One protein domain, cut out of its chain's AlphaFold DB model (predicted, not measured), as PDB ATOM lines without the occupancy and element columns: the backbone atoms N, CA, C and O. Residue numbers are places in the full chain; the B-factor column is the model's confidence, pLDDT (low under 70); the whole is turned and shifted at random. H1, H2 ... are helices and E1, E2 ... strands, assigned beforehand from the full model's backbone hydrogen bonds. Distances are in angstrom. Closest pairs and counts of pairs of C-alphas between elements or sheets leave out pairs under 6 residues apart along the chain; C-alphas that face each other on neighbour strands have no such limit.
ATOM      1  N   ILE A 209     -28.040  41.758 -26.061       78.69
ATOM      2  CA  ILE A 209     -28.217  42.044 -24.630       78.69
ATOM      3  C   ILE A 209     -29.691  41.876 -24.236       78.69
ATOM      4  O   ILE A 209     -29.991  41.074 -23.354       78.69
ATOM      5  N   GLU A 210     -30.603  42.519 -24.967       82.62
ATOM      6  CA  GLU A 210     -32.049  42.450 -24.716       82.62
ATOM      7  C   GLU A 210     -32.604  41.020 -24.820       82.62
ATOM      8  O   GLU A 210     -33.441  40.610 -24.014       82.62
ATOM      9  N   ASP A 211     -32.137  40.221 -25.784       80.25
ATOM     10  CA  ASP A 211     -32.542  38.816 -25.909       80.25
ATOM     11  C   ASP A 211     -32.091  37.973 -24.698       80.25
ATOM     12  O   ASP A 211     -32.780  37.019 -24.326       80.25
ATOM     13  N   TYR A 212     -30.947  38.289 -24.079       74.94
ATOM     14  CA  TYR A 212     -30.438  37.551 -22.917       74.94
ATOM     15  C   TYR A 212     -31.099  37.964 -21.606       74.94
ATOM     16  O   TYR A 212     -31.431  37.075 -20.816       74.94
ATOM     17  N   GLU A 213     -31.352  39.258 -21.418       78.12
ATOM     18  CA  GLU A 213     -32.092  39.773 -20.264       78.12
ATOM     19  C   GLU A 213     -33.515  39.217 -20.234       78.12
ATOM     20  O   GLU A 213     -33.952  38.675 -19.220       78.12
ATOM     21  N   ASN A 214     -34.205  39.232 -21.377       81.38
ATOM     22  CA  ASN A 214     -35.618  38.867 -21.422       81.38
ATOM     23  C   ASN A 214     -35.886  37.355 -21.446       81.38
ATOM     24  O   ASN A 214     -36.906  36.913 -20.924       81.38
ATOM     25  N   LYS A 215     -35.022  36.537 -22.070       77.25
ATOM     26  CA  LYS A 215     -35.316  35.098 -22.275       77.25
ATOM     27  C   LYS A 215     -34.567  34.153 -21.350       77.25
ATOM     28  O   LYS A 215     -35.007  33.020 -21.178       77.25
ATOM     29  N   ASN A 216     -33.419  34.569 -20.819       75.06
ATOM     30  CA  ASN A 216     -32.488  33.646 -20.169       75.06
ATOM     31  C   ASN A 216     -32.142  34.034 -18.722       75.06
ATOM     32  O   ASN A 216     -31.386  33.304 -18.086       75.06
ATOM     33  N   GLY A 217     -32.697  35.137 -18.201       81.56
ATOM     34  CA  GLY A 217     -32.514  35.560 -16.809       81.56
ATOM     35  C   GLY A 217     -31.100  36.049 -16.478       81.56
ATOM     36  O   GLY A 217     -30.686  35.953 -15.327       81.56
ATOM     37  N   TYR A 218     -30.348  36.525 -17.477       82.25
ATOM     38  CA  TYR A 218     -29.023  37.119 -17.282       82.25
ATOM     39  C   TYR A 218     -29.142  38.636 -17.217       82.25
ATOM     40  O   TYR A 218     -29.724  39.215 -18.123       82.25
ATOM     41  N   MET A 219     -28.564  39.282 -16.207       86.06
ATOM     42  CA  MET A 219     -28.602  40.743 -16.077       86.06
ATOM     43  C   MET A 219     -27.356  41.361 -16.711       86.06
ATOM     44  O   MET A 219     -26.243  40.922 -16.419       86.06
ATOM     45  N   PHE A 220     -27.497  42.356 -17.586       86.69
ATOM     46  CA  PHE A 220     -26.333  43.043 -18.135       86.69
ATOM     47  C   PHE A 220     -25.734  44.005 -17.104       86.69
ATOM     48  O   PHE A 220     -26.412  44.892 -16.597       86.69
ATOM     49  N   LEU A 221     -24.441  43.852 -16.809       84.56
ATOM     50  CA  LEU A 221     -23.751  44.633 -15.775       84.56
ATOM     51  C   LEU A 221     -22.865  45.752 -16.334       84.56
ATOM     52  O   LEU A 221     -22.230  46.485 -15.579       84.56
ATOM     53  N   GLY A 222     -22.797  45.879 -17.659       87.00
ATOM     54  CA  GLY A 222     -21.952  46.852 -18.339       87.00
ATOM     55  C   GLY A 222     -20.727  46.231 -19.007       87.00
ATOM     56  O   GLY A 222     -20.634  45.024 -19.248       87.00
ATOM     57  N   TYR A 223     -19.781  47.092 -19.368       82.38
ATOM     58  CA  TYR A 223     -18.545  46.704 -20.038       82.38
ATOM     59  C   TYR A 223     -17.405  46.674 -19.024       82.38
ATOM     60  O   TYR A 223     -17.148  47.664 -18.345       82.38
ATOM     61  N   HIS A 224     -16.696  45.551 -18.931       74.12
ATOM     62  CA  HIS A 224     -15.535  45.461 -18.053       74.12
ATOM     63  C   HIS A 224     -14.345  46.174 -18.701       74.12
ATOM     64  O   HIS A 224     -13.754  45.681 -19.668       74.12
ATOM     65  N   GLU A 225     -13.969  47.325 -18.150       63.91
ATOM     66  CA  GLU A 225     -12.747  48.044 -18.509       63.91
ATOM     67  C   GLU A 225     -11.539  47.329 -17.895       63.91
ATOM     68  O   GLU A 225     -11.074  47.631 -16.798       63.91
ATOM     69  N   SER A 226     -11.023  46.308 -18.582       58.94
ATOM     70  CA  SER A 226      -9.705  45.780 -18.222       58.94
ATOM     71  C   SER A 226      -8.638  46.777 -18.679       58.94
ATOM     72  O   SER A 226      -8.505  47.047 -19.876       58.94
ATOM     73  N   LYS A 227      -7.888  47.341 -17.723       49.09
ATOM     74  CA  LYS A 227      -6.729  48.209 -17.975       49.09
ATOM     75  C   LYS A 227      -5.717  47.448 -18.843       49.09
ATOM     76  O   LYS A 227      -4.929  46.669 -18.321       49.09
ATOM     77  N   GLY A 228      -5.779  47.615 -20.164       51.50
ATOM     78  CA  GLY A 228      -4.839  46.990 -21.102       51.50
ATOM     79  C   GLY A 228      -5.436  46.363 -22.362       51.50
ATOM     80  O   GLY A 228      -4.668  46.004 -23.247       51.50
ATOM     81  N   THR A 229      -6.763  46.254 -22.512       46.22
ATOM     82  CA  THR A 229      -7.356  45.870 -23.810       46.22
ATOM     83  C   THR A 229      -8.346  46.930 -24.282       46.22
ATOM     84  O   THR A 229      -9.308  47.248 -23.595       46.22
ATOM     85  N   ALA A 230      -8.100  47.499 -25.465       43.97
ATOM     86  CA  ALA A 230      -8.813  48.657 -26.015       43.97
ATOM     87  C   ALA A 230     -10.289  48.402 -26.409       43.97
ATOM     88  O   ALA A 230     -10.862  49.182 -27.156       43.97
ATOM     89  N   ASN A 231     -10.918  47.324 -25.935       59.06
ATOM     90  CA  ASN A 231     -12.310  46.998 -26.230       59.06
ATOM     91  C   ASN A 231     -12.964  46.409 -24.976       59.06
ATOM     92  O   ASN A 231     -12.785  45.222 -24.685       59.06
ATOM     93  N   GLY A 232     -13.716  47.236 -24.242       70.06
ATOM     94  CA  GLY A 232     -14.533  46.783 -23.117       70.06
ATOM     95  C   GLY A 232     -15.407  45.607 -23.550       70.06
ATOM     96  O   GLY A 232     -16.098  45.676 -24.569       70.06
ATOM     97  N   ARG A 233     -15.340  44.488 -22.823       79.25
ATOM     98  CA  ARG A 233     -16.172  43.314 -23.110       79.25
ATOM     99  C   ARG A 233     -17.435  43.381 -22.254       79.25
ATOM    100  O   ARG A 233     -17.308  43.618 -21.054       79.25
ATOM    101  N   PRO A 234     -18.624  43.167 -22.837       80.81
ATOM    102  CA  PRO A 234     -19.860  43.115 -22.072       80.81
ATOM    103  C   PRO A 234     -19.832  41.938 -21.087       80.81
ATOM    104  O   PRO A 234     -19.452  40.815 -21.457       80.81
ATOM    105  N   VAL A 235     -20.209  42.217 -19.840       83.81
ATOM    106  CA  VAL A 235     -20.296  41.258 -18.734       83.81
ATOM    107  C   VAL A 235     -21.742  41.161 -18.266       83.81
ATOM    108  O   VAL A 235     -22.451  42.161 -18.178       83.81
ATOM    109  N   PHE A 236     -22.164  39.937 -17.978       85.38
ATOM    110  CA  PHE A 236     -23.502  39.617 -17.506       85.38
ATOM    111  C   PHE A 236     -23.417  38.909 -16.159       85.38
ATOM    112  O   PHE A 236     -22.497  38.121 -15.939       85.38
ATOM    113  N   GLU A 237     -24.382  39.149 -15.284       85.12
ATOM    114  CA  GLU A 237     -24.590  38.365 -14.072       85.12
ATOM    115  C   GLU A 237     -25.507  37.188 -14.387       85.12
ATOM    116  O   GLU A 237     -26.594  37.363 -14.943       85.12
ATOM    117  N   GLY A 238     -25.052  35.974 -14.085       81.12
ATOM    118  CA  GLY A 238     -25.893  34.785 -14.154       81.12
ATOM    119  C   GLY A 238     -26.778  34.619 -12.914       81.12
ATOM    120  O   GLY A 238     -26.463  35.167 -11.863       81.12
ATOM    121  N   PRO A 239     -27.817  33.767 -12.985       74.69
ATOM    122  CA  PRO A 239     -28.736  33.503 -11.869       74.69
ATOM    123  C   PRO A 239     -28.081  32.895 -10.612       74.69
ATOM    124  O   PRO A 239     -28.737  32.777  -9.585       74.69
ATOM    125  N   ASN A 240     -26.799  32.521 -10.686       75.00
ATOM    126  CA  ASN A 240     -26.005  31.981  -9.579       75.00
ATOM    127  C   ASN A 240     -24.873  32.943  -9.150       75.00
ATOM    128  O   ASN A 240     -23.793  32.475  -8.800       75.00
ATOM    129  N   GLU A 241     -25.079  34.261  -9.264       75.94
ATOM    130  CA  GLU A 241     -24.153  35.318  -8.787       75.94
ATOM    131  C   GLU A 241     -22.747  35.290  -9.437       75.94
ATOM    132  O   GLU A 241     -21.760  35.785  -8.895       75.94
ATOM    133  N   GLY A 242     -22.625  34.692 -10.627       81.12
ATOM    134  CA  GLY A 242     -21.367  34.593 -11.373       81.12
ATOM    135  C   GLY A 242     -21.312  35.537 -12.573       81.12
ATOM    136  O   GLY A 242     -22.252  35.579 -13.369       81.12
ATOM    137  N   TYR A 243     -20.186  36.233 -12.760       83.12
ATOM    138  CA  TYR A 243     -19.933  37.067 -13.941       83.12
ATOM    139  C   TYR A 243     -19.586  36.210 -15.166       83.12
ATOM    140  O   TYR A 243     -18.628  35.434 -15.158       83.12
ATOM    141  N   ILE A 244     -20.333  36.378 -16.257       83.38
ATOM    142  CA  ILE A 244     -20.161  35.637 -17.507       83.38
ATOM    143  C   ILE A 244     -19.915  36.619 -18.658       83.38
ATOM    144  O   ILE A 244     -20.635  37.597 -18.842       83.38
ATOM    145  N   THR A 245     -18.882  36.361 -19.462       87.75
ATOM    146  CA  THR A 245     -18.589  37.177 -20.654       87.75
ATOM    147  C   THR A 245     -19.489  36.794 -21.830       87.75
ATOM    148  O   THR A 245     -19.879  35.634 -21.962       87.75
ATOM    149  N   LEU A 246     -19.734  37.725 -22.759       82.06
ATOM    150  CA  LEU A 246     -20.483  37.440 -23.995       82.06
ATOM    151  C   LEU A 246     -19.940  36.238 -24.785       82.06
ATOM    152  O   LEU A 246     -20.724  35.464 -25.330       82.06
ATOM    153  N   ASN A 247     -18.618  36.035 -24.814       83.81
ATOM    154  CA  ASN A 247     -18.014  34.876 -25.479       83.81
ATOM    155  C   ASN A 247     -18.421  33.561 -24.804       83.81
ATOM    156  O   ASN A 247     -18.715  32.582 -25.486       83.81
ATOM    157  N   THR A 248     -18.469  33.538 -23.470       82.06
ATOM    158  CA  THR A 248     -18.937  32.374 -22.710       82.06
ATOM    159  C   THR A 248     -20.417  32.115 -22.982       82.06
ATOM    160  O   THR A 248     -20.798  30.974 -23.210       82.06
ATOM    161  N   ILE A 249     -21.241  33.162 -23.053       80.12
ATOM    162  CA  ILE A 249     -22.665  33.036 -23.389       80.12
ATOM    163  C   ILE A 249     -22.858  32.499 -24.818       80.12
ATOM    164  O   ILE A 249     -23.633  31.569 -25.036       80.12
ATOM    165  N   GLN A 250     -22.135  33.040 -25.804       83.88
ATOM    166  CA  GLN A 250     -22.163  32.540 -27.183       83.88
ATOM    167  C   GLN A 250     -21.713  31.079 -27.259       83.88
ATOM    168  O   GLN A 250     -22.328  30.291 -27.981       83.88
ATOM    169  N   LYS A 251     -20.696  30.700 -26.474       83.88
ATOM    170  CA  LYS A 251     -20.244  29.314 -26.344       83.88
ATOM    171  C   LYS A 251     -21.352  28.427 -25.770       83.88
ATOM    172  O   LYS A 251     -21.713  27.463 -26.437       83.88
ATOM    173  N   ILE A 252     -21.971  28.805 -24.649       79.44
ATOM    174  CA  ILE A 252     -23.107  28.088 -24.036       79.44
ATOM    175  C   ILE A 252     -24.261  27.931 -25.035       79.44
ATOM    176  O   ILE A 252     -24.814  26.844 -25.180       79.44
ATOM    177  N   LYS A 253     -24.612  28.987 -25.783       83.56
ATOM    178  CA  LYS A 253     -25.657  28.920 -26.816       83.56
ATOM    179  C   LYS A 253     -25.274  27.969 -27.947       83.56
ATOM    180  O   LYS A 253     -26.108  27.180 -28.379       83.56
ATOM    181  N   SER A 254     -24.032  28.031 -28.427       84.50
ATOM    182  CA  SER A 254     -23.549  27.128 -29.475       84.50
ATOM    183  C   SER A 254     -23.539  25.671 -29.009       84.50
ATOM    184  O   SER A 254     -23.954  24.794 -29.760       84.50
ATOM    185  N   GLU A 255     -23.154  25.417 -27.757       79.06
ATOM    186  CA  GLU A 255     -23.182  24.098 -27.127       79.06
ATOM    187  C   GLU A 255     -24.615  23.597 -26.963       79.06
ATOM    188  O   GLU A 255     -24.885  22.458 -27.321       79.06
ATOM    189  N   LYS A 256     -25.553  24.451 -26.530       81.31
ATOM    190  CA  LYS A 256     -26.981  24.117 -26.440       81.31
ATOM    191  C   LYS A 256     -27.569  23.774 -27.810       81.31
ATOM    192  O   LYS A 256     -28.135  22.704 -27.969       81.31
ATOM    193  N   VAL A 257     -27.353  24.616 -28.823       84.44
ATOM    194  CA  VAL A 257     -27.822  24.355 -30.198       84.44
ATOM    195  C   VAL A 257     -27.204  23.076 -30.765       84.44
ATOM    196  O   VAL A 257     -27.882  22.320 -31.456       84.44
ATOM    197  N   ASN A 258     -25.921  22.820 -30.498       79.81
ATOM    198  CA  ASN A 258     -25.273  21.583 -30.924       79.81
ATOM    199  C   ASN A 258     -25.829  20.370 -30.174       79.81
ATOM    200  O   ASN A 258     -26.073  19.351 -30.809       79.81
ATOM    201  N   LYS A 259     -26.083  20.483 -28.866       76.81
ATOM    202  CA  LYS A 259     -26.715  19.436 -28.061       76.81
ATOM    203  C   LYS A 259     -28.116  19.116 -28.577       76.81
ATOM    204  O   LYS A 259     -28.408  17.948 -28.794       76.81
ATOM    205  N   ASP A 260     -28.928  20.130 -28.864       79.62
ATOM    206  CA  ASP A 260     -30.279  19.960 -29.410       79.62
ATOM    207  C   ASP A 260     -30.234  19.301 -30.800       79.62
ATOM    208  O   ASP A 260     -30.991  18.379 -31.086       79.62
ATOM    209  N   LYS A 261     -29.293  19.710 -31.665       82.62
ATOM    210  CA  LYS A 261     -29.082  19.066 -32.974       82.62
ATOM    211  C   LYS A 261     -28.673  17.603 -32.841       82.62
ATOM    212  O   LYS A 261     -29.197  16.768 -33.567       82.62
ATOM    213  N   ILE A 262     -27.737  17.305 -31.945       78.44
ATOM    214  CA  ILE A 262     -27.264  15.942 -31.693       78.44
ATOM    215  C   ILE A 262     -28.406  15.085 -31.130       78.44
ATOM    216  O   ILE A 262     -28.631  13.986 -31.627       78.44
ATOM    217  N   SER A 263     -29.162  15.608 -30.163       77.12
ATOM    218  CA  SER A 263     -30.334  14.945 -29.580       77.12
ATOM    219  C   SER A 263     -31.382  14.620 -30.651       77.12
ATOM    220  O   SER A 263     -31.801  13.471 -30.766       77.12
ATOM    221  N   ASN A 264     -31.691  15.578 -31.535       82.62
ATOM    222  CA  ASN A 264     -32.598  15.364 -32.665       82.62
ATOM    223  C   ASN A 264     -32.086  14.296 -33.644       82.62
ATOM    224  O   ASN A 264     -32.870  13.474 -34.110       82.62
ATOM    225  N   CYS A 265     -30.787  14.287 -33.966       84.56
ATOM    226  CA  CYS A 265     -30.206  13.241 -34.812       84.56
ATOM    227  C   CYS A 265     -30.385  11.858 -34.176       84.56
ATOM    228  O   CYS A 265     -30.863  10.939 -34.831       84.56
ATOM    229  N   PHE A 266     -30.083  11.727 -32.884       82.12
ATOM    230  CA  PHE A 266     -30.251  10.461 -32.182       82.12
ATOM    231  C   PHE A 266     -31.716  10.028 -32.043       82.12
ATOM    232  O   PHE A 266     -32.011   8.832 -32.057       82.12
ATOM    233  N   GLU A 267     -32.647  10.972 -31.907       84.12
ATOM    234  CA  GLU A 267     -34.080  10.675 -31.905       84.12
ATOM    235  C   GLU A 267     -34.531  10.139 -33.273       84.12
ATOM    236  O   GLU A 267     -35.275   9.159 -33.341       84.12
ATOM    237  N   ILE A 268     -34.051  10.740 -34.368       88.00
ATOM    238  CA  ILE A 268     -34.302  10.260 -35.736       88.00
ATOM    239  C   ILE A 268     -33.739   8.848 -35.919       88.00
ATOM    240  O   ILE A 268     -34.437   7.984 -36.456       88.00
ATOM    241  N   ASP A 269     -32.527   8.591 -35.435       86.06
ATOM    242  CA  ASP A 269     -31.903   7.269 -35.509       86.06
ATOM    243  C   ASP A 269     -32.692   6.240 -34.689       86.06
ATOM    244  O   ASP A 269     -33.016   5.169 -35.196       86.06
ATOM    245  N   SER A 270     -33.105   6.585 -33.467       86.44
ATOM    246  CA  SER A 270     -33.915   5.707 -32.606       86.44
ATOM    247  C   SER A 270     -35.261   5.365 -33.248       86.44
ATOM    248  O   SER A 270     -35.661   4.199 -33.273       86.44
ATOM    249  N   LYS A 271     -35.937   6.357 -33.845       88.94
ATOM    250  CA  LYS A 271     -37.178   6.151 -34.610       88.94
ATOM    251  C   LYS A 271     -36.948   5.285 -35.844       88.94
ATOM    252  O   LYS A 271     -37.786   4.442 -36.150       88.94
ATOM    253  N   SER A 272     -35.826   5.467 -36.535       88.50
ATOM    254  CA  SER A 272     -35.475   4.682 -37.722       88.50
ATOM    255  C   SER A 272     -35.180   3.226 -37.364       88.50
ATOM    256  O   SER A 272     -35.680   2.326 -38.034       88.50
ATOM    257  N   ILE A 273     -34.455   2.983 -36.268       88.62
ATOM    258  CA  ILE A 273     -34.188   1.638 -35.741       88.62
ATOM    259  C   ILE A 273     -35.492   0.973 -35.303       88.62
ATOM    260  O   ILE A 273     -35.749  -0.169 -35.675       88.62
ATOM    261  N   LYS A 274     -36.347   1.685 -34.557       90.62
ATOM    262  CA  LYS A 274     -37.654   1.162 -34.143       90.62
ATOM    263  C   LYS A 274     -38.536   0.838 -35.351       90.62
ATOM    264  O   LYS A 274     -39.136  -0.229 -35.387       90.62
ATOM    265  N   LYS A 275     -38.564   1.707 -36.363       90.00
ATOM    266  CA  LYS A 275     -39.291   1.460 -37.613       90.00
ATOM    267  C   LYS A 275     -38.766   0.216 -38.335       90.00
ATOM    268  O   LYS A 275     -39.566  -0.628 -38.714       90.00
ATOM    269  N   ALA A 276     -37.448   0.073 -38.474       89.94
ATOM    270  CA  ALA A 276     -36.845  -1.111 -39.084       89.94
ATOM    271  C   ALA A 276     -37.171  -2.391 -38.293       89.94
ATOM    272  O   ALA A 276     -37.485  -3.420 -38.882       89.94
ATOM    273  N   TYR A 277     -37.157  -2.324 -36.960       89.12
ATOM    274  CA  TYR A 277     -37.578  -3.433 -36.105       89.12
ATOM    275  C   TYR A 277     -39.057  -3.793 -36.320       89.12
ATOM    276  O   TYR A 277     -39.377  -4.967 -36.481       89.12
ATOM    277  N   ASP A 278     -39.949  -2.803 -36.386       86.19
ATOM    278  CA  ASP A 278     -41.379  -3.019 -36.640       86.19
ATOM    279  C   ASP A 278     -41.660  -3.594 -38.035       86.19
ATOM    280  O   ASP A 278     -42.619  -4.343 -38.207       86.19
ATOM    281  N   GLU A 279     -40.836  -3.259 -39.029       88.81
ATOM    282  CA  GLU A 279     -40.910  -3.830 -40.380       88.81
ATOM    283  C   GLU A 279     -40.437  -5.292 -40.414       88.81
ATOM    284  O   GLU A 279     -41.004  -6.100 -41.147       88.81
ATOM    285  N   LEU A 280     -39.435  -5.648 -39.601       86.62
ATOM    286  CA  LEU A 280     -38.945  -7.025 -39.463       86.62
ATOM    287  C   LEU A 280     -39.889  -7.915 -38.644       86.62
ATOM    288  O   LEU A 280     -39.958  -9.120 -38.884       86.62
ATOM    289  N   TYR A 281     -40.613  -7.326 -37.692       82.06
ATOM    290  CA  TYR A 281     -41.552  -8.011 -36.807       82.06
ATOM    291  C   TYR A 281     -42.935  -7.355 -36.895       82.06
ATOM    292  O   TYR A 281     -43.378  -6.718 -35.928       82.06
TER     293      TYR A 281
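AT A GLANCE: This is residues 209 to 281 of the 778 residues of the protein "Hypothetical protein" of Brachionus calyciflorus (UniProt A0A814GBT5). A small head is joined to one long, straight helix, H2, that sticks out from it as an arm with residues 250 to 280. The head is a little three-stranded sheet, E1 to E3, with the short helix H1 packed on it, and the loop between E1 and E2 at the end of the head away from H2. The printed part has 73 residues, with two named helices and three named strands in the order H1, E1, E2, E3, H2; the sheet's order is E1, E2, E3, antiparallel throughout, and the class is mixed, helices and strands. The whole is extended, with a radius of gyration of the C-alphas of 20.1 A and spans of 68 by 24 by 19 A, the arm making the length.

IN THESE COORDINATES: H1 is residues 209 to 216, 10.4 A long, and begins with C-alpha 209 at (-28.217, 42.044, -24.630). E1 is residues 219 to 224, 14.0 A long. E2 is residues 233 to 237, 13.3 A long, and E3 is residues 243 to 245, 6.8 A long. H2 is residues 246 to 280, 50.6 A from C-alpha 246 at (-20.483, 37.440, -23.995) to C-alpha 280 at (-38.945, -7.025, -39.463).

HOW THE PARTS SIT: The strands E1, E2 and E3 form a meander, each strand the antiparallel neighbour of the one before. The hairpin of E1 and E2 has 147 degrees between its directions, with N 221 and O 235 at 2.9 A and N 237 and O 219 at 2.8 A, within hydrogen-bond range. The hairpin of E2 and E3 has 143 degrees, with N 244 and O 236 within hydrogen-bond range at 2.8 A. H1 is on the sheet at a height over the sheet of 7.3 A. It lies only just over E1, with 3 of its C-alphas, and runs slantwise to the strands, at 41 degrees to E1 on the local plane. The closest C-alphas of H1 and E1 are those of Glu 213 and Met 219, 5.5 A apart. H2 only grazes the sheet, with its residues 246 to 251; its closest C-alphas with E2 are those of Leu 246 and Pro 234, 6.0 A apart. H1 and H2 are apart. In both helices every O i to N i+4 pair is within hydrogen-bond range.

THE WHOLE: The two C-alphas farthest apart, those of Lys 227 and Tyr 281, are 68.8 A from each other. Residues 250 to 281, of which 250 to 280 belong to H2, stand free; the body without them has 41 residues and spans 32 by 19 by 15 A. The printed part has no cut and no long link. Its mean pLDDT is 79.7, and residues 225 to 231, in the short link from E1 to E2, are under 70.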